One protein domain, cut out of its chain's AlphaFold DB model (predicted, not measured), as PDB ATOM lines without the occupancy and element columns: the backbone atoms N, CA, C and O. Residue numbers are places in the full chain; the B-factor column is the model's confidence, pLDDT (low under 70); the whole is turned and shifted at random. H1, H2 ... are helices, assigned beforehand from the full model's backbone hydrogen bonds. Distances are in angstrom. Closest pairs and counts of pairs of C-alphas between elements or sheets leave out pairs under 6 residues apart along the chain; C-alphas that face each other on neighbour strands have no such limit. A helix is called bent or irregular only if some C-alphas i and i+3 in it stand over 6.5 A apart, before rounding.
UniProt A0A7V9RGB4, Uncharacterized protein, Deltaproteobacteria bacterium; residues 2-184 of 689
ATOM      1  N   ARG A   2      58.060   2.069  36.983       60.78
ATOM      2  CA  ARG A   2      57.476   2.437  38.291       60.78
ATOM      3  C   ARG A   2      56.004   2.874  38.194       60.78
ATOM      4  O   ARG A   2      55.174   2.275  38.853       60.78
ATOM      5  N   GLU A   3      55.673   3.784  37.276       60.28
ATOM      6  CA  GLU A   3      54.276   4.189  37.006       60.28
ATOM      7  C   GLU A   3      53.380   3.018  36.564       60.28
ATOM      8  O   GLU A   3      52.220   2.929  36.948       60.28
ATOM      9  N   VAL A   4      53.928   2.082  35.778       62.72
ATOM     10  CA  VAL A   4      53.218   0.860  35.372       62.72
ATOM     11  C   VAL A   4      52.954  -0.002  36.611       62.72
ATOM     12  O   VAL A   4      51.813  -0.353  36.873       62.72
ATOM     13  N   LEU A   5      53.975  -0.286  37.424       66.75
ATOM     14  CA  LEU A   5      53.853  -1.054  38.671       66.75
ATOM     15  C   LEU A   5      52.817  -0.460  39.626       66.75
ATOM     16  O   LEU A   5      52.004  -1.196  40.180       66.75
ATOM     17  N   GLU A   6      52.816   0.860  39.767       72.38
ATOM     18  CA  GLU A   6      51.879   1.586  40.615       72.38
ATOM     19  C   GLU A   6      50.438   1.463  40.105       72.38
ATOM     20  O   GLU A   6      49.543   1.121  40.879       72.38
ATOM     21  N   ALA A   7      50.227   1.586  38.789       69.38
ATOM     22  CA  ALA A   7      48.923   1.347  38.172       69.38
ATOM     23  C   ALA A   7      48.426  -0.099  38.364       69.38
ATOM     24  O   ALA A   7      47.224  -0.334  38.453       69.38
ATOM     25  N   PHE A   8      49.327  -1.080  38.447       69.94
ATOM     26  CA  PHE A   8      48.967  -2.487  38.641       69.94
ATOM     27  C   PHE A   8      48.734  -2.878  40.112       69.94
ATOM     28  O   PHE A   8      47.992  -3.829  40.365       69.94
ATOM     29  N   ARG A   9      49.319  -2.159  41.082       76.00
ATOM     30  CA  ARG A   9      49.503  -2.615  42.476       76.00
ATOM     31  C   ARG A   9      48.217  -3.032  43.200       76.00
ATOM     32  O   ARG A   9      48.248  -3.974  43.986       76.00
ATOM     33  N   SER A  10      47.079  -2.395  42.922       72.56
ATOM     34  CA  SER A  10      45.788  -2.727  43.551       72.56
ATOM     35  C   SER A  10      45.130  -4.004  43.010       72.56
ATOM     36  O   SER A  10      44.250  -4.556  43.664       72.56
ATOM     37  N   GLY A  11      45.552  -4.490  41.838       71.75
ATOM     38  CA  GLY A  11      44.987  -5.672  41.177       71.75
ATOM     39  C   GLY A  11      45.876  -6.896  41.115       71.75
ATOM     40  O   GLY A  11      45.474  -7.896  40.529       71.75
ATOM     41  N   LEU A  12      47.095  -6.795  41.633       75.31
ATOM     42  CA  LEU A  12      48.031  -7.903  41.623       75.31
ATOM     43  C   LEU A  12      47.606  -8.968  42.647       75.31
ATOM     44  O   LEU A  12      47.233  -8.608  43.769       75.31
ATOM     45  N   PRO A  13      47.713 -10.267  42.307       80.25
ATOM     46  CA  PRO A  13      47.606 -11.339  43.293       80.25
ATOM     47  C   PRO A  13      48.559 -11.097  44.470       80.25
ATOM     48  O   PRO A  13      49.619 -10.483  44.301       80.25
ATOM     49  N   ALA A  14      48.185 -11.552  45.668       79.19
ATOM     50  CA  ALA A  14      48.960 -11.313  46.888       79.19
ATOM     51  C   ALA A  14      50.410 -11.806  46.751       79.19
ATOM     52  O   ALA A  14      51.334 -11.101  47.140       79.19
ATOM     53  N   GLU A  15      50.594 -12.937  46.082       74.94
ATOM     54  CA  GLU A  15      51.877 -13.577  45.806       74.94
ATOM     55  C   GLU A  15      52.742 -12.741  44.850       74.94
ATOM     56  O   GLU A  15      53.958 -12.653  45.009       74.94
ATOM     57  N   VAL A  16      52.130 -12.070  43.868       74.81
ATOM     58  CA  VAL A  16      52.850 -11.188  42.932       74.81
ATOM     59  C   VAL A  16      53.236  -9.876  43.613       74.81
ATOM     60  O   VAL A  16      54.347  -9.386  43.406       74.81
ATOM     61  N   ARG A  17      52.348  -9.327  44.456       80.12
ATOM     62  CA  ARG A  17      52.674  -8.167  45.302       80.12
ATOM     63  C   ARG A  17      53.817  -8.488  46.241       80.12
ATOM     64  O   ARG A  17      54.756  -7.712  46.306       80.12
ATOM     65  N   GLU A  18      53.787  -9.652  46.882       78.88
ATOM     66  CA  GLU A  18      54.855 -10.075  47.777       78.88
ATOM     67  C   GLU A  18      56.200 -10.179  47.047       78.88
ATOM     68  O   GLU A  18      57.199  -9.669  47.548       78.88
ATOM     69  N   VAL A  19      56.236 -10.751  45.838       72.38
ATOM     70  CA  VAL A  19      57.460 -10.809  45.015       72.38
ATOM     71  C   VAL A  19      57.965  -9.409  44.641       72.38
ATOM     72  O   VAL A  19      59.171  -9.164  44.681       72.38
ATOM     73  N   ILE A  20      57.063  -8.478  44.314       70.00
ATOM     74  CA  ILE A  20      57.409  -7.076  44.030       70.00
ATOM     75  C   ILE A  20      57.933  -6.369  45.281       70.00
ATOM     76  O   ILE A  20      58.987  -5.741  45.235       70.00
ATOM     77  N   ASP A  21      57.248  -6.517  46.411       77.88
ATOM     78  CA  ASP A  21      57.601  -5.881  47.677       77.88
ATOM     79  C   ASP A  21      58.909  -6.463  48.247       77.88
ATOM     80  O   ASP A  21      59.704  -5.753  48.867       77.88
ATOM     81  N   GLN A  22      59.177  -7.760  48.049       72.25
ATOM     82  CA  GLN A  22      60.485  -8.368  48.321       72.25
ATOM     83  C   GLN A  22      61.563  -7.730  47.432       72.25
ATOM     84  O   GLN A  22      62.601  -7.299  47.938       72.25
ATOM     85  N   ALA A  23      61.292  -7.572  46.136       68.81
ATOM     86  CA  ALA A  23      62.238  -7.000  45.190       68.81
ATOM     87  C   ALA A  23      62.548  -5.508  45.430       68.81
ATOM     88  O   ALA A  23      63.714  -5.108  45.355       68.81
ATOM     89  N   GLU A  24      61.559  -4.689  45.798       71.94
ATOM     90  CA  GLU A  24      61.762  -3.290  46.217       71.94
ATOM     91  C   GLU A  24      62.663  -3.206  47.464       71.94
ATOM     92  O   GLU A  24      63.592  -2.385  47.529       71.94
ATOM     93  N   ARG A  25      62.479  -4.141  48.407       77.81
ATOM     94  CA  ARG A  25      63.329  -4.304  49.601       77.81
ATOM     95  C   ARG A  25      64.727  -4.855  49.304       77.81
ATOM     96  O   ARG A  25      65.554  -4.906  50.209       77.81
ATOM     97  N   GLY A  26      65.041  -5.205  48.057       70.88
ATOM     98  CA  GLY A  26      66.340  -5.778  47.703       70.88
ATOM     99  C   GLY A  26      66.468  -7.269  48.031       70.88
ATOM    100  O   GLY A  26      67.585  -7.773  48.096       70.88
ATOM    101  N   LEU A  27      65.345  -7.975  48.208       66.44
ATOM    102  CA  LEU A  27      65.278  -9.404  48.517       66.44
ATOM    103  C   LEU A  27      64.672 -10.238  47.377       66.44
ATOM    104  O   LEU A  27      63.690  -9.852  46.748       66.44
ATOM    105  N   GLY A  28      65.220 -11.433  47.158       71.75
ATOM    106  CA  GLY A  28      64.683 -12.408  46.207       71.75
ATOM    107  C   GLY A  28      65.128 -12.205  44.748       71.75
ATOM    108  O   GLY A  28      65.782 -11.221  44.402       71.75
ATOM    109  N   PRO A  29      64.791 -13.152  43.855       57.38
ATOM    110  CA  PRO A  29      65.272 -13.151  42.470       57.38
ATOM    111  C   PRO A  29      64.732 -11.978  41.628       57.38
ATOM    112  O   PRO A  29      65.353 -11.593  40.642       57.38
ATOM    113  N   ALA A  30      63.614 -11.361  42.029       59.66
ATOM    114  CA  ALA A  30      63.003 -10.233  41.323       59.66
ATOM    115  C   ALA A  30      63.674  -8.865  41.607       59.66
ATOM    116  O   ALA A  30      63.359  -7.876  40.948       59.66
ATOM    117  N   VAL A  31      64.635  -8.777  42.537       59.38
ATOM    118  CA  VAL A  31      65.385  -7.532  42.846       59.38
ATOM    119  C   VAL A  31      66.132  -7.005  41.637       59.38
ATOM    120  O   VAL A  31      66.136  -5.804  41.372       59.38
ATOM    121  N   VAL A  32      66.732  -7.936  40.895       54.47
ATOM    122  CA  VAL A  32      67.464  -7.679  39.654       54.47
ATOM    123  C   VAL A  32      66.552  -7.007  38.615       54.47
ATOM    124  O   VAL A  32      67.025  -6.230  37.793       54.47
ATOM    125  N   TRP A  33      65.237  -7.252  38.689       55.28
ATOM    126  CA  TRP A  33      64.222  -6.708  37.786       55.28
ATOM    127  C   TRP A  33      63.722  -5.306  38.183       55.28
ATOM    128  O   TRP A  33      63.529  -4.468  37.301       55.28
ATOM    129  N   LEU A  34      63.530  -5.014  39.479       57.12
ATOM    130  CA  LEU A  34      62.949  -3.735  39.937       57.12
ATOM    131  C   LEU A  34      63.972  -2.629  40.216       57.12
ATOM    132  O   LEU A  34      63.646  -1.446  40.072       57.12
ATOM    133  N   ARG A  35      65.212  -2.973  40.580       51.38
ATOM    134  CA  ARG A  35      66.273  -1.988  40.850       51.38
ATOM    135  C   ARG A  35      67.037  -1.607  39.577       51.38
ATOM    136  O   ARG A  35      68.206  -1.928  39.414       51.38
ATOM    137  N   GLY A  36      66.372  -0.869  38.691       45.38
ATOM    138  CA  GLY A  36      67.027   0.155  37.866       45.38
ATOM    139  C   GLY A  36      67.963  -0.279  36.733       45.38
ATOM    140  O   GLY A  36      68.647   0.588  36.194       45.38
ATOM    141  N   MET A  37      67.998  -1.546  36.311       40.69
ATOM    142  CA  MET A  37      68.636  -1.859  35.027       40.69
ATOM    143  C   MET A  37      67.769  -1.358  33.851       40.69
ATOM    144  O   MET A  37      66.536  -1.383  33.947       40.69
ATOM    145  N   PRO A  38      68.376  -0.910  32.728       51.97
ATOM    146  CA  PRO A  38      67.649  -0.734  31.468       51.97
ATOM    147  C   PRO A  38      66.860  -2.016  31.135       51.97
ATOM    148  O   PRO A  38      67.206  -3.080  31.654       51.97
ATOM    149  N   PRO A  39      65.790  -1.949  30.311       54.41
ATOM    150  CA  PRO A  39      64.960  -3.116  29.999       54.41
ATOM    151  C   PRO A  39      65.849  -4.317  29.674       54.41
ATOM    152  O   PRO A  39      66.702  -4.213  28.793       54.41
ATOM    153  N   LEU A  40      65.682  -5.408  30.434       52.62
ATOM    154  CA  LEU A  40      66.539  -6.587  30.335       52.62
ATOM    155  C   LEU A  40      66.700  -7.005  28.866       52.62
ATOM    156  O   LEU A  40      65.712  -7.001  28.119       52.62
ATOM    157  N   PRO A  41      67.914  -7.399  28.443       57.25
ATOM    158  CA  PRO A  41      68.096  -8.039  27.152       57.25
ATOM    159  C   PRO A  41      67.138  -9.228  27.057       57.25
ATOM    160  O   PRO A  41      67.010  -9.992  28.014       57.25
ATOM    161  N   LEU A  42      66.478  -9.406  25.909       57.25
ATOM    162  CA  LEU A  42      65.544 -10.514  25.669       57.25
ATOM    163  C   LEU A  42      66.091 -11.860  26.173       57.25
ATOM    164  O   LEU A  42      65.345 -12.668  26.721       57.25
ATOM    165  N   SER A  43      67.389 -12.094  25.976       57.50
ATOM    166  CA  SER A  43      68.088 -13.307  26.395       57.50
ATOM    167  C   SER A  43      67.871 -13.649  27.867       57.50
ATOM    168  O   SER A  43      67.757 -14.825  28.192       57.50
ATOM    169  N   GLU A  44      67.746 -12.651  28.739       64.31
ATOM    170  CA  GLU A  44      67.530 -12.851  30.169       64.31
ATOM    171  C   GLU A  44      66.077 -13.227  30.482       64.31
ATOM    172  O   GLU A  44      65.829 -14.165  31.236       64.31
ATOM    173  N   CYS A  45      65.105 -12.599  29.810       59.53
ATOM    174  CA  CYS A  45      63.699 -13.013  29.889       59.53
ATOM    175  C   CYS A  45      63.509 -14.458  29.391       59.53
ATOM    176  O   CYS A  45      62.751 -15.230  29.977       59.53
ATOM    177  N   LEU A  46      64.221 -14.843  28.327       64.12
ATOM    178  CA  LEU A  46      64.219 -16.213  27.806       64.12
ATOM    179  C   LEU A  46      64.921 -17.200  28.747       64.12
ATOM    180  O   LEU A  46      64.465 -18.335  28.883       64.12
ATOM    181  N   ARG A  47      66.000 -16.778  29.415       69.75
ATOM    182  CA  ARG A  47      66.698 -17.572  30.434       69.75
ATOM    183  C   ARG A  47      65.775 -17.869  31.615       69.75
ATOM    184  O   ARG A  47      65.664 -19.022  32.011       69.75
ATOM    185  N   MET A  48      65.048 -16.863  32.100       62.69
ATOM    186  CA  MET A  48      64.077 -17.011  33.190       62.69
ATOM    187  C   MET A  48      62.889 -17.900  32.820       62.69
ATOM    188  O   MET A  48      62.430 -18.683  33.645       62.69
ATOM    189  N   LEU A  49      62.408 -17.831  31.577       63.78
ATOM    190  CA  LEU A  49      61.374 -18.746  31.089       63.78
ATOM    191  C   LEU A  49      61.805 -20.227  31.152       63.78
ATOM    192  O   LEU A  49      60.945 -21.102  31.256       63.78
ATOM    193  N   ASN A  50      63.115 -20.498  31.125       66.31
ATOM    194  CA  ASN A  50      63.690 -21.835  31.282       66.31
ATOM    195  C   ASN A  50      63.983 -22.215  32.748       66.31
ATOM    196  O   ASN A  50      64.288 -23.376  33.020       66.31
ATOM    197  N   GLU A  51      63.890 -21.287  33.708       69.69
ATOM    198  CA  GLU A  51      64.103 -21.585  35.128       69.69
ATOM    199  C   GLU A  51      62.830 -22.156  35.773       69.69
ATOM    200  O   GLU A  51      61.812 -21.485  35.940       69.69
ATOM    201  N   THR A  52      62.887 -23.419  36.197       60.66
ATOM    202  CA  THR A  52      61.728 -24.183  36.700       60.66
ATOM    203  C   THR A  52      61.241 -23.779  38.095       60.66
ATOM    204  O   THR A  52      60.232 -24.301  38.560       60.66
ATOM    205  N   ARG A  53      61.931 -22.859  38.781       77.50
ATOM    206  CA  ARG A  53      61.652 -22.516  40.188       77.50
ATOM    207  C   ARG A  53      60.642 -21.383  40.379       77.50
ATOM    208  O   ARG A  53      60.189 -21.183  41.500       77.50
ATOM    209  N   ILE A  54      60.281 -20.650  39.323       78.81
ATOM    210  CA  ILE A  54      59.309 -19.553  39.418       78.81
ATOM    211  C   ILE A  54      57.895 -20.096  39.136       78.81
ATOM    212  O   ILE A  54      57.680 -20.699  38.072       78.81
ATOM    213  N   PRO A  55      56.916 -19.877  40.040       85.94
ATOM    214  CA  PRO A  55      55.522 -20.229  39.787       85.94
ATOM    215  C   PRO A  55      54.982 -19.552  38.521       85.94
ATOM    216  O   PRO A  55      55.235 -18.371  38.277       85.94
ATOM    217  N   SER A  56      54.202 -20.284  37.724       87.62
ATOM    218  CA  SER A  56      53.735 -19.846  36.398       87.62
ATOM    219  C   SER A  56      52.918 -18.560  36.447       87.62
ATOM    220  O   SER A  56      53.036 -17.720  35.560       87.62
ATOM    221  N   HIS A  57      52.124 -18.385  37.506       86.00
ATOM    222  CA  HIS A  57      51.315 -17.189  37.704       86.00
ATOM    223  C   HIS A  57      52.171 -15.949  37.960       86.00
ATOM    224  O   HIS A  57      51.945 -14.924  37.321       86.00
ATOM    225  N   VAL A  58      53.203 -16.048  38.803       83.38
ATOM    226  CA  VAL A  58      54.154 -14.950  39.030       83.38
ATOM    227  C   VAL A  58      54.867 -14.603  37.728       83.38
ATOM    228  O   VAL A  58      54.875 -13.446  37.313       83.38
ATOM    229  N   LEU A  59      55.409 -15.613  37.044       83.88
ATOM    230  CA  LEU A  59      56.137 -15.419  35.794       83.88
ATOM    231  C   LEU A  59      55.260 -14.781  34.705       83.88
ATOM    232  O   LEU A  59      55.710 -13.867  34.016       83.88
ATOM    233  N   GLY A  60      54.001 -15.207  34.580       86.69
ATOM    234  CA  GLY A  60      53.069 -14.663  33.594       86.69
ATOM    235  C   GLY A  60      52.743 -13.188  33.826       86.69
ATOM    236  O   GLY A  60      52.775 -12.399  32.881       86.69
ATOM    237  N   TRP A  61      52.520 -12.788  35.082       85.19
ATOM    238  CA  TRP A  61      52.309 -11.381  35.432       85.19
ATOM    239  C   TRP A  61      53.545 -10.523  35.150       85.19
ATOM    240  O   TRP A  61      53.423  -9.468  34.527       85.19
ATOM    241  N   LEU A  62      54.739 -10.989  35.531       81.38
ATOM    242  CA  LEU A  62      55.992 -10.281  35.244       81.38
ATOM    243  C   LEU A  62      56.175 -10.063  33.736       81.38
ATOM    244  O   LEU A  62      56.463  -8.948  33.295       81.38
ATOM    245  N   ILE A  63      55.929 -11.102  32.934       84.06
ATOM    246  CA  ILE A  63      55.988 -11.009  31.474       84.06
ATOM    247  C   ILE A  63      54.979  -9.984  30.954       84.06
ATOM    248  O   ILE A  63      55.372  -9.094  30.196       84.06
ATOM    249  N   ALA A  64      53.718 -10.041  31.390       86.19
ATOM    250  CA  ALA A  64      52.693  -9.091  30.965       86.19
ATOM    251  C   ALA A  64      53.109  -7.633  31.226       86.19
ATOM    252  O   ALA A  64      53.023  -6.794  30.329       86.19
ATOM    253  N   MET A  65      53.655  -7.334  32.408       81.88
ATOM    254  CA  MET A  65      54.139  -5.988  32.745       81.88
ATOM    255  C   MET A  65      55.291  -5.552  31.838       81.88
ATOM    256  O   MET A  65      55.323  -4.414  31.361       81.88
ATOM    257  N   THR A  66      56.210  -6.468  31.521       79.88
ATOM    258  CA  THR A  66      57.285  -6.191  30.559       79.88
ATOM    259  C   THR A  66      56.796  -6.050  29.125       79.88
ATOM    260  O   THR A  66      57.556  -5.565  28.300       79.88
ATOM    261  N   MET A  67      55.557  -6.394  28.779       82.75
ATOM    262  CA  MET A  67      55.027  -6.161  27.430       82.75
ATOM    263  C   MET A  67      54.465  -4.738  27.253       82.75
ATOM    264  O   MET A  67      54.394  -4.249  26.124       82.75
ATOM    265  N   PHE A  68      54.190  -4.009  28.342       76.88
ATOM    266  CA  PHE A  68      53.825  -2.586  28.307       76.88
ATOM    267  C   PHE A  68      55.083  -1.694  28.300       76.88
ATOM    268  O   PHE A  68      55.719  -1.488  29.338       76.88
ATOM    269  N   GLY A  69      55.522  -1.210  27.123       66.31
ATOM    270  CA  GLY A  69      56.641  -0.245  27.023       66.31
ATOM    271  C   GLY A  69      57.579  -0.311  25.803       66.31
ATOM    272  O   GLY A  69      58.782  -0.130  25.975       66.31
ATOM    273  N   GLY A  70      57.071  -0.527  24.584       62.44
ATOM    274  CA  GLY A  70      57.822  -0.270  23.337       62.44
ATOM    275  C   GLY A  70      58.473  -1.480  22.637       62.44
ATOM    276  O   GLY A  70      58.235  -2.631  22.989       62.44
ATOM    277  N   ASP A  71      59.257  -1.203  21.586       54.56
ATOM    278  CA  ASP A  71      59.603  -2.126  20.480       54.56
ATOM    279  C   ASP A  71      60.486  -3.374  20.780       54.56
ATOM    280  O   ASP A  71      60.337  -4.369  20.073       54.56
ATOM    281  N   PRO A  72      61.333  -3.468  21.832       49.88
ATOM    282  CA  PRO A  72      62.170  -4.669  22.037       49.88
ATOM    283  C   PRO A  72      61.417  -5.954  22.451       49.88
ATOM    284  O   PRO A  72      62.036  -6.974  22.739       49.88
ATOM    285  N   ARG A  73      60.082  -5.934  22.531       62.78
ATOM    286  CA  ARG A  73      59.270  -6.936  23.252       62.78
ATOM    287  C   ARG A  73      58.472  -7.887  22.345       62.78
ATOM    288  O   ARG A  73      57.826  -8.802  22.847       62.78
ATOM    289  N   GLN A  74      58.585  -7.756  21.015       59.53
ATOM    290  CA  GLN A  74      58.034  -8.738  20.059       59.53
ATOM    291  C   GLN A  74      58.670 -10.121  20.205       59.53
ATOM    292  O   GLN A  74      57.994 -11.136  20.071       59.53
ATOM    293  N   GLN A  75      59.963 -10.170  20.514       61.47
ATOM    294  CA  GLN A  75      60.691 -11.428  20.586       61.47
ATOM    295  C   GLN A  75      60.227 -12.295  21.774       61.47
ATOM    296  O   GLN A  75      60.300 -13.518  21.685       61.47
ATOM    297  N   LEU A  76      59.676 -11.687  22.837       68.75
ATOM    298  CA  LEU A  76      59.129 -12.404  23.994       68.75
ATOM    299  C   LEU A  76      57.764 -13.024  23.677       68.75
ATOM    300  O   LEU A  76      57.549 -14.201  23.955       68.75
ATOM    301  N   ALA A  77      56.884 -12.274  23.008       63.91
ATOM    302  CA  ALA A  77      55.633 -12.817  22.486       63.91
ATOM    303  C   ALA A  77      55.909 -13.931  21.466       63.91
ATOM    304  O   ALA A  77      55.345 -15.014  21.570       63.91
ATOM    305  N   SER A  78      56.829 -13.718  20.518       69.94
ATOM    306  CA  SER A  78      57.215 -14.748  19.547       69.94
ATOM    307  C   SER A  78      57.840 -15.981  20.202       69.94
ATOM    308  O   SER A  78      57.599 -17.089  19.731       69.94
ATOM    309  N   ALA A  79      58.613 -15.827  21.280       70.50
ATOM    310  CA  ALA A  79      59.147 -16.957  22.038       70.50
ATOM    311  C   ALA A  79      58.037 -17.741  22.749       70.50
ATOM    312  O   ALA A  79      57.976 -18.960  22.605       70.50
ATOM    313  N   LEU A  80      57.105 -17.038  23.398       73.56
ATOM    314  CA  LEU A  80      55.877 -17.615  23.951       73.56
ATOM    315  C   LEU A  80      54.903 -18.124  22.881       73.56
ATOM    316  O   LEU A  80      53.939 -18.791  23.222       73.56
ATOM    317  N   GLY A  81      55.114 -17.823  21.600       65.81
ATOM    318  CA  GLY A  81      54.364 -18.384  20.475       65.81
ATOM    319  C   GLY A  81      54.911 -19.732  19.991       65.81
ATOM    320  O   GLY A  81      54.219 -20.455  19.273       65.81
ATOM    321  N   ARG A  82      56.139 -20.107  20.380       76.12
ATOM    322  CA  ARG A  82      56.754 -21.393  20.008       76.12
ATOM    323  C   ARG A  82      56.246 -22.506  20.928       76.12
ATOM    324  O   ARG A  82      56.230 -22.344  22.146       76.12
ATOM    325  N   ARG A  83      55.906 -23.671  20.357       64.94
ATOM    326  CA  ARG A  83      55.361 -24.854  21.067       64.94
ATOM    327  C   ARG A  83      56.253 -25.441  22.178       64.94
ATOM    328  O   ARG A  83      55.841 -26.379  22.842       64.94
ATOM    329  N   SER A  84      57.461 -24.922  22.379       65.50
ATOM    330  CA  SER A  84      58.452 -25.444  23.326       65.50
ATOM    331  C   SER A  84      58.514 -24.704  24.671       65.50
ATOM    332  O   SER A  84      59.359 -25.050  25.488       65.50
ATOM    333  N   PHE A  85      57.688 -23.676  24.905       66.00
ATOM    334  CA  PHE A  85      57.785 -22.810  26.091       66.00
ATOM    335  C   PHE A  85      56.513 -22.839  26.946       66.00
ATOM    336  O   PHE A  85      55.500 -22.315  26.505       66.00
ATOM    337  N   ARG A  86      56.614 -23.398  28.168       80.12
ATOM    338  CA  ARG A  86      55.683 -23.294  29.320       80.12
ATOM    339  C   ARG A  86      54.284 -22.730  29.008       80.12
ATOM    340  O   ARG A  86      53.951 -21.609  29.396       80.12
ATOM    341  N   ASP A  87      53.447 -23.522  28.340       85.00
ATOM    342  CA  ASP A  87      52.075 -23.127  27.975       85.00
ATOM    343  C   ASP A  87      51.217 -22.786  29.211       85.00
ATOM    344  O   ASP A  87      50.294 -21.977  29.128       85.00
ATOM    345  N   ASP A  88      51.586 -23.318  30.381       90.06
ATOM    346  CA  ASP A  88      50.993 -23.029  31.689       90.06
ATOM    347  C   ASP A  88      51.162 -21.567  32.149       90.06
ATOM    348  O   ASP A  88      50.440 -21.106  33.032       90.06
ATOM    349  N   VAL A  89      52.086 -20.808  31.552       90.25
ATOM    350  CA  VAL A  89      52.314 -19.384  31.865       90.25
ATOM    351  C   VAL A  89      51.363 -18.468  31.082       90.25
ATOM    352  O   VAL A  89      51.018 -17.384  31.557       90.25
ATOM    353  N   ILE A  90      50.904 -18.893  29.899       92.00
ATOM    354  CA  ILE A  90      50.156 -18.045  28.955       92.00
ATOM    355  C   ILE A  90      48.847 -17.482  29.547       92.00
ATOM    356  O   ILE A  90      48.634 -16.275  29.404       92.00
ATOM    357  N   PRO A  91      47.994 -18.258  30.256       94.81
ATOM    358  CA  PRO A  91      46.770 -17.714  30.857       94.81
ATOM    359  C   PRO A  91      47.037 -16.541  31.810       94.81
ATOM    360  O   PRO A  91      46.293 -15.563  31.843       94.81
ATOM    361  N   HIS A  92      48.145 -16.600  32.551       93.00
ATOM    362  CA  HIS A  92      48.532 -15.557  33.496       93.00
ATOM    363  C   HIS A  92      49.113 -14.318  32.802       93.00
ATOM    364  O   HIS A  92      48.893 -13.201  33.271       93.00
ATOM    365  N   VAL A  93      49.788 -14.494  31.658       91.88
ATOM    366  CA  VAL A  93      50.186 -13.369  30.793       91.88
ATOM    367  C   VAL A  93      48.945 -12.640  30.278       91.88
ATOM    368  O   VAL A  93      48.860 -11.421  30.399       91.88
ATOM    369  N   LEU A  94      47.961 -13.373  29.747       94.06
ATOM    370  CA  LEU A  94      46.713 -12.792  29.235       94.06
ATOM    371  C   LEU A  94      45.940 -12.039  30.326       94.06
ATOM    372  O   LEU A  94      45.459 -10.930  30.080       94.06
ATOM    373  N   LEU A  95      45.890 -12.594  31.540       92.94
ATOM    374  CA  LEU A  95      45.283 -11.937  32.696       92.94
ATOM    375  C   LEU A  95      45.985 -10.613  33.029       92.94
ATOM    376  O   LEU A  95      45.321  -9.584  33.170       92.94
ATOM    377  N   GLY A  96      47.320 -10.614  33.098       89.31
ATOM    378  CA  GLY A  96      48.094  -9.402  33.367       89.31
ATOM    379  C   GLY A  96      47.957  -8.343  32.270       89.31
ATOM    380  O   GLY A  96      47.821  -7.156  32.565       89.31
ATOM    381  N   LEU A  97      47.925  -8.754  30.999       91.88
ATOM    382  CA  LEU A  97      47.715  -7.841  29.871       91.88
ATOM    383  C   LEU A  97      46.325  -7.199  29.916       91.88
ATOM    384  O   LEU A  97      46.205  -5.979  29.799       91.88
ATOM    385  N   THR A  98      45.287  -7.998  30.152       93.25
ATOM    386  CA  THR A  98      43.909  -7.505  30.272       93.25
ATOM    387  C   THR A  98      43.787  -6.510  31.424       93.25
ATOM    388  O   THR A  98      43.289  -5.401  31.235       93.25
ATOM    389  N   ALA A  99      44.320  -6.857  32.597       89.44
ATOM    390  CA  ALA A  99      44.286  -5.992  33.771       89.44
ATOM    391  C   ALA A  99      44.990  -4.643  33.540       89.44
ATOM    392  O   ALA A  99      44.546  -3.625  34.068       89.44
ATOM    393  N   GLY A 100      46.067  -4.617  32.747       86.06
ATOM    394  CA  GLY A 100      46.729  -3.373  32.355       86.06
ATOM    395  C   GLY A 100      45.852  -2.500  31.473       86.06
ATOM    396  O   GLY A 100      45.689  -1.312  31.747       86.06
ATOM    397  N   ILE A 101      45.258  -3.101  30.440       92.12
ATOM    398  CA  ILE A 101      44.392  -2.403  29.482       92.12
ATOM    399  C   ILE A 101      43.179  -1.789  30.181       92.12
ATOM    400  O   ILE A 101      42.906  -0.607  29.989       92.12
ATOM    401  N   VAL A 102      42.495  -2.560  31.030       90.94
ATOM    402  CA  VAL A 102      41.325  -2.093  31.794       90.94
ATOM    403  C   VAL A 102      41.679  -0.920  32.714       90.94
ATOM    404  O   VAL A 102      40.861  -0.032  32.931       90.94
ATOM    405  N   ARG A 103      42.926  -0.852  33.195       86.94
ATOM    406  CA  ARG A 103      43.449   0.273  33.990       86.94
ATOM    407  C   ARG A 103      44.024   1.422  33.156       86.94
ATOM    408  O   ARG A 103      44.749   2.263  33.684       86.94
ATOM    409  N   GLY A 104      43.731   1.464  31.859       88.12
ATOM    410  CA  GLY A 104      44.129   2.561  30.980       88.12
ATOM    411  C   GLY A 104      45.581   2.506  30.506       88.12
ATOM    412  O   GLY A 104      46.068   3.491  29.947       88.12
ATOM    413  N   GLN A 105      46.289   1.382  30.684       85.75
ATOM    414  CA  GLN A 105      47.611   1.232  30.076       85.75
ATOM    415  C   GLN A 105      47.474   1.163  28.548       85.75
ATOM    416  O   GLN A 105      46.695   0.353  28.032       85.75
ATOM    417  N   PRO A 106      48.229   1.979  27.792       82.81
ATOM    418  CA  PRO A 106      48.092   2.036  26.346       82.81
ATOM    419  C   PRO A 106      48.559   0.724  25.709       82.81
ATOM    420  O   PRO A 106      49.738   0.365  25.756       82.81
ATOM    421  N   ALA A 107      47.633   0.020  25.060       86.88
ATOM    422  CA  ALA A 107      47.948  -1.158  24.269       86.88
ATOM    423  C   ALA A 107      48.200  -0.781  22.809       86.88
ATOM    424  O   ALA A 107      47.313  -0.321  22.092       86.88
ATOM    425  N   THR A 108      49.434  -0.997  22.359       87.00
ATOM    426  CA  THR A 108      49.811  -0.775  20.960       87.00
ATOM    427  C   THR A 108      49.150  -1.801  20.036       87.00
ATOM    428  O   THR A 108      48.790  -2.900  20.464       87.00
ATOM    429  N   THR A 109      49.090  -1.497  18.736       86.25
ATOM    430  CA  THR A 109      48.691  -2.454  17.692       86.25
ATOM    431  C   THR A 109      49.400  -3.804  17.827       86.25
ATOM    432  O   THR A 109      48.773  -4.854  17.730       86.25
ATOM    433  N   ARG A 110      50.707  -3.783  18.114       85.56
ATOM    434  CA  ARG A 110      51.525  -4.996  18.261       85.56
ATOM    435  C   ARG A 110      51.175  -5.799  19.514       85.56
ATOM    436  O   ARG A 110      51.261  -7.028  19.485       85.56
ATOM    437  N   LEU A 111      50.793  -5.126  20.602       91.00
ATOM    438  CA  LEU A 111      50.384  -5.804  21.830       91.00
ATOM    439  C   LEU A 111      49.097  -6.602  21.601       91.00
ATOM    440  O   LEU A 111      49.041  -7.769  21.967       91.00
ATOM    441  N   TRP A 112      48.119  -6.018  20.909       93.44
ATOM    442  CA  TRP A 112      46.877  -6.708  20.551       93.44
ATOM    443  C   TRP A 112      47.090  -7.907  19.629       93.44
ATOM    444  O   TRP A 112      46.493  -8.954  19.858       93.44
ATOM    445  N   THR A 113      48.002  -7.809  18.658       89.56
ATOM    446  CA  THR A 113      48.408  -8.977  17.857       89.56
ATOM    447  C   THR A 113      49.032 -10.078  18.725       89.56
ATOM    448  O   THR A 113      48.816 -11.260  18.476       89.56
ATOM    449  N   SER A 114      49.785  -9.703  19.765       90.94
ATOM    450  CA  SER A 114      50.378 -10.664  20.705       90.94
ATOM    451  C   SER A 114      49.320 -11.312  21.602       90.94
ATOM    452  O   SER A 114      49.372 -12.519  21.803       90.94
ATOM    453  N   ILE A 115      48.345 -10.540  22.097       93.94
ATOM    454  CA  ILE A 115      47.193 -11.050  22.860       93.94
ATOM    455  C   ILE A 115      46.415 -12.058  22.015       93.94
ATOM    456  O   ILE A 115      46.157 -13.158  22.489       93.94
ATOM    457  N   GLU A 116      46.107 -11.720  20.759       93.50
ATOM    458  CA  GLU A 116      45.404 -12.615  19.835       93.50
ATOM    459  C   GLU A 116      46.159 -13.934  19.629       93.50
ATOM    460  O   GLU A 116      45.604 -15.016  19.811       93.50
ATOM    461  N   MET A 117      47.454 -13.848  19.323       92.25
ATOM    462  CA  MET A 117      48.305 -15.024  19.137       92.25
ATOM    463  C   MET A 117      48.378 -15.899  20.400       92.25
ATOM    464  O   MET A 117      48.317 -17.121  20.292       92.25
ATOM    465  N   LEU A 118      48.528 -15.297  21.585       92.12
ATOM    466  CA  LEU A 118      48.602 -16.025  22.857       92.12
ATOM    467  C   LEU A 118      47.254 -16.656  23.236       92.12
ATOM    468  O   LEU A 118      47.230 -17.788  23.714       92.12
ATOM    469  N   ALA A 119      46.140 -15.967  22.984       93.81
ATOM    470  CA  ALA A 119      44.797 -16.491  23.216       93.81
ATOM    471  C   ALA A 119      44.522 -17.743  22.370       93.81
ATOM    472  O   ALA A 119      44.022 -18.732  22.899       93.81
ATOM    473  N   GLY A 120      44.962 -17.753  21.106       91.12
ATOM    474  CA  GLY A 120      44.856 -18.922  20.224       91.12
ATOM    475  C   GLY A 120      45.670 -20.147  20.672       91.12
ATOM    476  O   GLY A 120      45.541 -21.217  20.078       91.12
ATOM    477  N   ARG A 121      46.518 -20.019  21.705       90.00
ATOM    478  CA  ARG A 121      47.302 -21.125  22.283       90.00
ATOM    479  C   ARG A 121      46.693 -21.745  23.536       90.00
ATOM    480  O   ARG A 121      47.150 -22.810  23.946       90.00
ATOM    481  N   VAL A 122      45.712 -21.099  24.154       92.12
ATOM    482  CA  VAL A 122      45.069 -21.594  25.378       92.12
ATOM    483  C   VAL A 122      43.644 -22.039  25.079       92.12
ATOM    484  O   VAL A 122      43.089 -21.751  24.020       92.12
ATOM    485  N   ARG A 123      43.020 -22.774  26.004       90.75
ATOM    486  CA  ARG A 123      41.605 -23.121  25.838       90.75
ATOM    487  C   ARG A 123      40.771 -21.839  25.937       90.75
ATOM    488  O   ARG A 123      41.098 -20.982  26.758       90.75
ATOM    489  N   PRO A 124      39.638 -21.727  25.221       89.69
ATOM    490  CA  PRO A 124      38.780 -20.543  25.297       89.69
ATOM    491  C   PRO A 124      38.362 -20.158  26.726       89.69
ATOM    492  O   PRO A 124      38.222 -18.978  27.030       89.69
ATOM    493  N   ALA A 125      38.205 -21.136  27.630       88.50
ATOM    494  CA  ALA A 125      37.919 -20.891  29.046       88.50
ATOM    495  C   ALA A 125      39.035 -20.106  29.761       88.50
ATOM    496  O   ALA A 125      38.738 -19.225  30.564       88.50
ATOM    497  N   ASP A 126      40.295 -20.385  29.422       89.06
ATOM    498  CA  ASP A 126      41.477 -19.763  30.023       89.06
ATOM    499  C   ASP A 126      41.735 -18.352  29.440       89.06
ATOM    500  O   ASP A 126      42.348 -17.505  30.087       89.06
ATOM    501  N   ALA A 127      41.208 -18.060  28.242       91.38
ATOM    502  CA  ALA A 127      41.266 -16.746  27.592       91.38
ATOM    503  C   ALA A 127      40.104 -15.801  27.969       91.38
ATOM    504  O   ALA A 127      40.082 -14.653  27.524       91.38
ATOM    505  N   ARG A 128      39.144 -16.237  28.803       91.12
ATOM    506  CA  ARG A 128      37.946 -15.441  29.148       91.12
ATOM    507  C   ARG A 128      38.254 -14.091  29.783       91.12
ATOM    508  O   ARG A 128      37.473 -13.167  29.581       91.12
ATOM    509  N   CYS A 129      39.379 -13.961  30.488       93.38
ATOM    510  CA  CYS A 129      39.800 -12.687  31.073       93.38
ATOM    511  C   CYS A 129      39.872 -11.554  30.036       93.38
ATOM    512  O   CYS A 129      39.570 -10.421  30.375       93.38
ATOM    513  N   ILE A 130      40.157 -11.856  28.763       96.12
ATOM    514  CA  ILE A 130      40.253 -10.863  27.681       96.12
ATOM    515  C   ILE A 130      38.928 -10.116  27.455       96.12
ATOM    516  O   ILE A 130      38.961  -8.981  26.978       96.12
ATOM    517  N   CYS A 131      37.776 -10.704  27.812       96.19
ATOM    518  CA  CYS A 131      36.456 -10.104  27.584       96.19
ATOM    519  C   CYS A 131      36.341  -8.691  28.172       96.19
ATOM    520  O   CYS A 131      35.771  -7.819  27.521       96.19
ATOM    521  N   ASP A 132      36.959  -8.441  29.328       94.69
ATOM    522  CA  ASP A 132      36.920  -7.140  30.010       94.69
ATOM    523  C   ASP A 132      37.675  -6.045  29.235       94.69
ATOM    524  O   ASP A 132      37.364  -4.860  29.338       94.69
ATOM    525  N   ALA A 133      38.662  -6.432  28.421       95.62
ATOM    526  CA  ALA A 133      39.452  -5.515  27.604       95.62
ATOM    527  C   ALA A 133      38.888  -5.320  26.182       95.62
ATOM    528  O   ALA A 133      39.308  -4.389  25.487       95.62
ATOM    529  N   LEU A 134      37.954  -6.167  25.727       96.25
ATOM    530  CA  LEU A 134      37.410  -6.106  24.363       96.25
ATOM    531  C   LEU A 134      36.698  -4.783  24.038       96.25
ATOM    532  O   LEU A 134      36.977  -4.251  22.962       96.25
ATOM    533  N   PRO A 135      35.853  -4.196  24.911       96.94
ATOM    534  CA  PRO A 135      35.205  -2.919  24.606       96.94
ATOM    535  C   PRO A 135      36.216  -1.796  24.341       96.94
ATOM    536  O   PRO A 135      36.104  -1.070  23.354       96.94
ATOM    537  N   ILE A 136      37.270  -1.712  25.161       94.75
ATOM    538  CA  ILE A 136      38.354  -0.724  25.016       94.75
ATOM    539  C   ILE A 136      39.051  -0.886  23.658       94.75
ATOM    540  O   ILE A 136      39.371   0.088  22.977       94.75
ATOM    541  N   ALA A 137      39.275  -2.132  23.246       94.12
ATOM    542  CA  ALA A 137      39.921  -2.463  21.986       94.12
ATOM    543  C   ALA A 137      39.046  -2.149  20.763       94.12
ATOM    544  O   ALA A 137      39.539  -1.619  19.767       94.12
ATOM    545  N   LEU A 138      37.750  -2.455  20.835       93.62
ATOM    546  CA  LEU A 138      36.786  -2.207  19.759       93.62
ATOM    547  C   LEU A 138      36.549  -0.708  19.533       93.62
ATOM    548  O   LEU A 138      36.368  -0.289  18.393       93.62
ATOM    549  N   MET A 139      36.670   0.110  20.580       92.50
ATOM    550  CA  MET A 139      36.653   1.575  20.482       92.50
ATOM    551  C   MET A 139      37.999   2.183  20.043       92.50
ATOM    552  O   MET A 139      38.120   3.398  19.891       92.50
ATOM    553  N   SER A 140      39.039   1.369  19.827       89.69
ATOM    554  CA  SER A 140      40.354   1.874  19.426       89.69
ATOM    555  C   SER A 140      40.296   2.582  18.073       89.69
ATOM    556  O   SER A 140      39.707   2.079  17.120       89.69
ATOM    557  N   ALA A 141      41.020   3.695  17.931       81.19
ATOM    558  CA  ALA A 141      41.208   4.374  16.647       81.19
ATOM    559  C   ALA A 141      41.955   3.510  15.609       81.19
ATOM    560  O   ALA A 141      41.793   3.701  14.401       81.19
ATOM    561  N   HIS A 142      42.740   2.524  16.051       79.75
ATOM    562  CA  HIS A 142      43.553   1.691  15.170       79.75
ATOM    563  C   HIS A 142      42.759   0.497  14.624       79.75
ATOM    564  O   HIS A 142      42.390  -0.413  15.365       79.75
ATOM    565  N   ALA A 143      42.580   0.444  13.301       76.56
ATOM    566  CA  ALA A 143      41.828  -0.623  12.633       76.56
ATOM    567  C   ALA A 143      42.356  -2.037  12.939       76.56
ATOM    568  O   ALA A 143      41.573  -2.970  13.084       76.56
ATOM    569  N   VAL A 144      43.675  -2.198  13.093       80.75
ATOM    570  CA  VAL A 144      44.278  -3.496  13.434       80.75
ATOM    571  C   VAL A 144      43.879  -3.947  14.842       80.75
ATOM    572  O   VAL A 144      43.570  -5.120  15.022       80.75
ATOM    573  N   VAL A 145      43.824  -3.029  15.816       89.06
ATOM    574  CA  VAL A 145      43.386  -3.336  17.189       89.06
ATOM    575  C   VAL A 145      41.928  -3.784  17.191       89.06
ATOM    576  O   VAL A 145      41.632  -4.855  17.716       89.06
ATOM    577  N   ARG A 146      41.045  -3.027  16.521       91.31
ATOM    578  CA  ARG A 146      39.632  -3.408  16.362       91.31
ATOM    579  C   ARG A 146      39.488  -4.772  15.690       91.31
ATOM    580  O   ARG A 146      38.717  -5.605  16.148       91.31
ATOM    581  N   GLY A 147      40.277  -5.031  14.646       83.62
ATOM    582  CA  GLY A 147      40.293  -6.314  13.946       83.62
ATOM    583  C   GLY A 147      40.720  -7.487  14.835       83.62
ATOM    584  O   GLY A 147      40.058  -8.520  14.816       83.62
ATOM    585  N   CYS A 148      41.791  -7.340  15.624       89.69
ATOM    586  CA  CYS A 148      42.211  -8.349  16.608       89.69
ATOM    587  C   CYS A 148      41.110  -8.599  17.652       89.69
ATOM    588  O   CYS A 148      40.762  -9.746  17.919       89.69
ATOM    589  N   ALA A 149      40.532  -7.527  18.200       94.06
ATOM    590  CA  ALA A 149      39.478  -7.606  19.204       94.06
ATOM    591  C   ALA A 149      38.216  -8.296  18.679       94.06
ATOM    592  O   ALA A 149      37.663  -9.154  19.357       94.06
ATOM    593  N   LEU A 150      37.791  -7.981  17.453       90.62
ATOM    594  CA  LEU A 150      36.613  -8.593  16.842       90.62
ATOM    595  C   LEU A 150      36.801 -10.100  16.617       90.62
ATOM    596  O   LEU A 150      35.883 -10.882  16.849       90.62
ATOM    597  N   ARG A 151      38.004 -10.529  16.218       91.81
ATOM    598  CA  ARG A 151      38.328 -11.956  16.053       91.81
ATOM    599  C   ARG A 151      38.368 -12.696  17.382       91.81
ATOM    600  O   ARG A 151      37.775 -13.764  17.485       91.81
ATOM    601  N   LEU A 152      38.977 -12.093  18.401       93.69
ATOM    602  CA  LEU A 152      38.942 -12.622  19.764       93.69
ATOM    603  C   LEU A 152      37.511 -12.721  20.289       93.69
ATOM    604  O   LEU A 152      37.140 -13.732  20.875       93.69
ATOM    605  N   ALA A 153      36.683 -11.708  20.035       94.19
ATOM    606  CA  ALA A 153      35.280 -11.727  20.417       94.19
ATOM    607  C   ALA A 153      34.506 -12.862  19.723       94.19
ATOM    608  O   ALA A 153      33.701 -13.535  20.365       94.19
ATOM    609  N   HIS A 154      34.791 -13.123  18.443       89.62
ATOM    610  CA  HIS A 154      34.209 -14.244  17.706       89.62
ATOM    611  C   HIS A 154      34.644 -15.602  18.286       89.62
ATOM    612  O   HIS A 154      33.812 -16.488  18.468       89.62
ATOM    613  N   GLU A 155      35.927 -15.770  18.614       90.75
ATOM    614  CA  GLU A 155      36.466 -17.003  19.213       90.75
ATOM    615  C   GLU A 155      35.945 -17.251  20.642       90.75
ATOM    616  O   GLU A 155      35.682 -18.394  21.018       90.75
ATOM    617  N   LEU A 156      35.752 -16.190  21.432       92.94
ATOM    618  CA  LEU A 156      35.256 -16.253  22.815       92.94
ATOM    619  C   LEU A 156      33.717 -16.334  22.909       92.94
ATOM    620  O   LEU A 156      33.171 -16.634  23.978       92.94
ATOM    621  N   GLY A 157      33.012 -16.089  21.803       92.94
ATOM    622  CA  GLY A 157      31.576 -16.304  21.653       92.94
ATOM    623  C   GLY A 157      30.712 -15.497  22.631       92.94
ATOM    624  O   GLY A 157      30.836 -14.279  22.757       92.94
ATOM    625  N   ALA A 158      29.790 -16.181  23.316       91.38
ATOM    626  CA  ALA A 158      28.770 -15.546  24.155       91.38
ATOM    627  C   ALA A 158      29.347 -14.692  25.299       91.38
ATOM    628  O   ALA A 158      28.776 -13.653  25.623       91.38
ATOM    629  N   ALA A 159      30.487 -15.092  25.877       92.31
ATOM    630  CA  ALA A 159      31.127 -14.346  26.962       92.31
ATOM    631  C   ALA A 159      31.617 -12.967  26.491       92.31
ATOM    632  O   ALA A 159      31.355 -11.959  27.145       92.31
ATOM    633  N   ALA A 160      32.251 -12.911  25.317       93.88
ATOM    634  CA  ALA A 160      32.683 -11.655  24.718       93.88
ATOM    635  C   ALA A 160      31.495 -10.773  24.328       93.88
ATOM    636  O   ALA A 160      31.501  -9.580  24.620       93.88
ATOM    637  N   ARG A 161      30.444 -11.355  23.729       91.44
ATOM    638  CA  ARG A 161      29.224 -10.605  23.391       91.44
ATOM    639  C   ARG A 161      28.597  -9.967  24.634       91.44
ATOM    640  O   ARG A 161      28.251  -8.794  24.583       91.44
ATOM    641  N   ALA A 162      28.484 -10.706  25.737       92.75
ATOM    642  CA  ALA A 162      27.927 -10.183  26.984       92.75
ATOM    643  C   ALA A 162      28.743  -9.000  27.533       92.75
ATOM    644  O   ALA A 162      28.158  -7.991  27.919       92.75
ATOM    645  N   ALA A 163      30.077  -9.087  27.502       92.81
ATOM    646  CA  ALA A 163      30.952  -7.993  27.931       92.81
ATOM    647  C   ALA A 163      30.822  -6.747  27.036       92.81
ATOM    648  O   ALA A 163      30.774  -5.628  27.541       92.81
ATOM    649  N   ILE A 164      30.713  -6.932  25.715       94.94
ATOM    650  CA  ILE A 164      30.521  -5.830  24.759       94.94
ATOM    651  C   ILE A 164      29.166  -5.153  24.978       94.94
ATOM    652  O   ILE A 164      29.117  -3.930  25.041       94.94
ATOM    653  N   VAL A 165      28.088  -5.927  25.153       91.81
ATOM    654  CA  VAL A 165      26.752  -5.386  25.460       91.81
ATOM    655  C   VAL A 165      26.764  -4.606  26.773       91.81
ATOM    656  O   VAL A 165      26.226  -3.507  26.821       91.81
ATOM    657  N   ALA A 166      27.399  -5.136  27.822       93.62
ATOM    658  CA  ALA A 166      27.455  -4.479  29.127       93.62
ATOM    659  C   ALA A 166      28.210  -3.138  29.102       93.62
ATOM    660  O   ALA A 166      27.902  -2.249  29.892       93.62
ATOM    661  N   ALA A 167      29.191  -2.990  28.207       91.81
ATOM    662  CA  ALA A 167      29.952  -1.756  28.029       91.81
ATOM    663  C   ALA A 167      29.335  -0.788  27.003       91.81
ATOM    664  O   ALA A 167      29.812   0.340  26.867       91.81
ATOM    665  N   ASN A 168      28.320  -1.223  26.252       92.56
ATOM    666  CA  ASN A 168      27.721  -0.419  25.199       92.56
ATOM    667  C   ASN A 168      26.783   0.646  25.782       92.56
ATOM    668  O   ASN A 168      25.933   0.349  26.620       92.56
ATOM    669  N   THR A 169      26.919   1.882  25.308       88.06
ATOM    670  CA  THR A 169      25.997   2.988  25.607       88.06
ATOM    671  C   THR A 169      25.426   3.502  24.285       88.06
ATOM    672  O   THR A 169      26.061   3.289  23.250       88.06
ATOM    673  N   PRO A 170      24.263   4.180  24.269       77.69
ATOM    674  CA  PRO A 170      23.648   4.678  23.031       77.69
ATOM    675  C   PRO A 170      24.560   5.563  22.160       77.69
ATOM    676  O   PRO A 170      24.319   5.731  20.968       77.69
ATOM    677  N   GLU A 171      25.609   6.142  22.741       77.69
ATOM    678  CA  GLU A 171      26.575   7.001  22.059       77.69
ATOM    679  C   GLU A 171      27.741   6.219  21.411       77.69
ATOM    680  O   GLU A 171      28.457   6.760  20.563       77.69
ATOM    681  N   ASN A 172      27.941   4.944  21.762       81.75
ATOM    682  CA  ASN A 172      29.114   4.151  21.383       81.75
ATOM    683  C   ASN A 172      28.917   3.361  20.077       81.75
ATOM    684  O   ASN A 172      28.987   2.131  20.060       81.75
ATOM    685  N   ARG A 173      28.800   4.069  18.942       77.69
ATOM    686  CA  ARG A 173      28.614   3.452  17.604       77.69
ATOM    687  C   ARG A 173      29.603   2.322  17.280       77.69
ATOM    688  O   ARG A 173      29.238   1.344  16.643       77.69
ATOM    689  N   ALA A 174      30.853   2.420  17.740       76.81
ATOM    690  CA  ALA A 174      31.867   1.392  17.491       76.81
ATOM    691  C   ALA A 174      31.538   0.032  18.140       76.81
ATOM    692  O   ALA A 174      31.937  -1.012  17.619       76.81
ATOM    693  N   LEU A 175      30.844   0.030  19.283       86.81
ATOM    694  CA  LEU A 175      30.408  -1.198  19.947       86.81
ATOM    695  C   LEU A 175      29.139  -1.756  19.295       86.81
ATOM    696  O   LEU A 175      29.046  -2.973  19.144       86.81
ATOM    697  N   ASP A 176      28.232  -0.896  18.822       82.31
ATOM    698  CA  ASP A 176      27.097  -1.312  17.986       82.31
ATOM    699  C   ASP A 176      27.573  -2.023  16.714       82.31
ATOM    700  O   ASP A 176      27.163  -3.156  16.447       82.31
ATOM    701  N   ASP A 177      28.515  -1.419  15.984       75.00
ATOM    702  CA  ASP A 177      29.115  -2.010  14.782       75.00
ATOM    703  C   ASP A 177      29.730  -3.387  15.080       75.00
ATOM    704  O   ASP A 177      29.574  -4.343  14.315       75.00
ATOM    705  N   ALA A 178      30.412  -3.517  16.224       82.69
ATOM    706  CA  ALA A 178      30.999  -4.779  16.655       82.69
ATOM    707  C   ALA A 178      29.936  -5.833  17.001       82.69
ATOM    708  O   ALA A 178      30.106  -7.005  16.659       82.69
ATOM    709  N   LEU A 179      28.837  -5.446  17.655       85.31
ATOM    710  CA  LEU A 179      27.729  -6.349  17.982       85.31
ATOM    711  C   LEU A 179      27.003  -6.844  16.730       85.31
ATOM    712  O   LEU A 179      26.674  -8.032  16.661       85.31
ATOM    713  N   ILE A 180      26.811  -5.968  15.739       76.56
ATOM    714  CA  ILE A 180      26.256  -6.319  14.425       76.56
ATOM    715  C   ILE A 180      27.175  -7.327  13.732       76.56
ATOM    716  O   ILE A 180      26.728  -8.416  13.362       76.56
ATOM    717  N   ALA A 181      28.474  -7.021  13.656       78.12
ATOM    718  CA  ALA A 181      29.460  -7.917  13.058       78.12
ATOM    719  C   ALA A 181      29.504  -9.289  13.758       78.12
ATOM    720  O   ALA A 181      29.570 -10.325  13.096       78.12
ATOM    721  N   LEU A 182      29.413  -9.327  15.093       81.50
ATOM    722  CA  LEU A 182      29.380 -10.579  15.858       81.50
ATOM    723  C   LEU A 182      28.073 -11.351  15.689       81.50
ATOM    724  O   LEU A 182      28.069 -12.572  15.823       81.50
ATOM    725  N   ALA A 183      26.943 -10.683  15.451       80.38
ATOM    726  CA  ALA A 183      25.657 -11.334  15.185       80.38
ATOM    727  C   ALA A 183      25.636 -12.106  13.858       80.38
ATOM    728  O   ALA A 183      24.679 -12.835  13.618       80.38
ATOM    729  N   GLY A 184      26.659 -11.947  13.007       71.25
ATOM    730  CA  GLY A 184      26.597 -12.410  11.622       71.25
ATOM    731  C   GLY A 184      25.488 -11.707  10.835       71.25
ATOM    732  O   GLY A 184      25.101 -12.189   9.775       71.25
TER     733      GLY A 184
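Overview. This is residues 2 to 184 of the 689 residues of an uncharacterized protein of Deltaproteobacteria bacterium (UniProt A0A7V9RGB4). Helical hairpins are stacked in a solenoid-like slab of two rows: H5, H7, H9 and H11 make one row, running one way, and H4, H6, H8, H10 and H12 make the other, running back. H1, H2 and H3 gather at the H5 end, where H2 packs on H5 and H3 on H2, while H11 and H12 close the far end. The printed part has 183 residues with twelve named helices, H1 to H12 in chain order, and no named strand; the class is all helix. It is compact, with a radius of gyration of the C-alphas of 16.8 A, yet elongated, spanning 51 by 33 by 28 A.

Along the chain. H1, residues 2 to 8, begins at C-alpha 2 (57.476, 2.437, 38.291). H2 is residues 14 to 24, H3 31 to 34, H4 42 to 49, H5 56 to 67 and H6 71 to 80. H7, residues 87 to 102, is the longest at 23.9 A. H8 is residues 109 to 119, H9 128 to 138, H10 143 to 156, 19.8 A long, and H11 158 to 167. H12, residues 173 to 182, ends at C-alpha 182 (29.380, -10.579, 15.858). H6 and H9 are irregular, C-alphas 72 and 75, and 132 and 135, each being 7.1 A apart; H7 is only just irregular, with C-alphas 88 and 91 6.8 A apart.

Arrangement. H1 only just touches H7, with 3 pairs of C-alphas within 8 A, the closest being Phe 8 and Gly 100 at 6.7 A. H2 touches H3, closest C-alphas Ala 23 and Val 31 at 4.0 A, and residues 58 to 61 of H5, closest Val 16 and Val 58 at 5.6 A. H4 touches H6, closest C-alphas Leu 42 and Leu 76 at 6.9 A. H5 touches H7 at a steep tilt of 48 degrees, the same way, closest C-alphas Gly 60 and Val 93 at 4.2 A. H6 touches H8 at a shallow tilt of 10 degrees, the same way, closest C-alphas Ala 77 and Ser 114 at 6.0 A. H7, H8, H9 and H10 form an up-and-down bundle, each helix running against the one before. H9 and H10 are a hairpin, closest C-alphas Leu 138 and Arg 146 at 4.6 A; H11 and H12 are another, closest Ile 164 and Leu 175 at 6.7 A. Every O i to N i+4 pair is within hydrogen-bond range in H1, H2, H4, H5, H8, H10, H11 and H12, against 3 of 6 in H6, 10 of 12 in H7 and 3 of 7 in H9, which has 7 of 8 O i to N i+3 pairs within range; H3 is too short for an i+4 pair.

Size, cuts and confidence. The C-alphas farthest apart, of Gly 26 and Gly 184, are 54.1 A apart. The printed part has no cut, and no link is long. The mean pLDDT of the printed part is 79.6; 46 residues are under 70, among them 29 to 52 and 69 to 78.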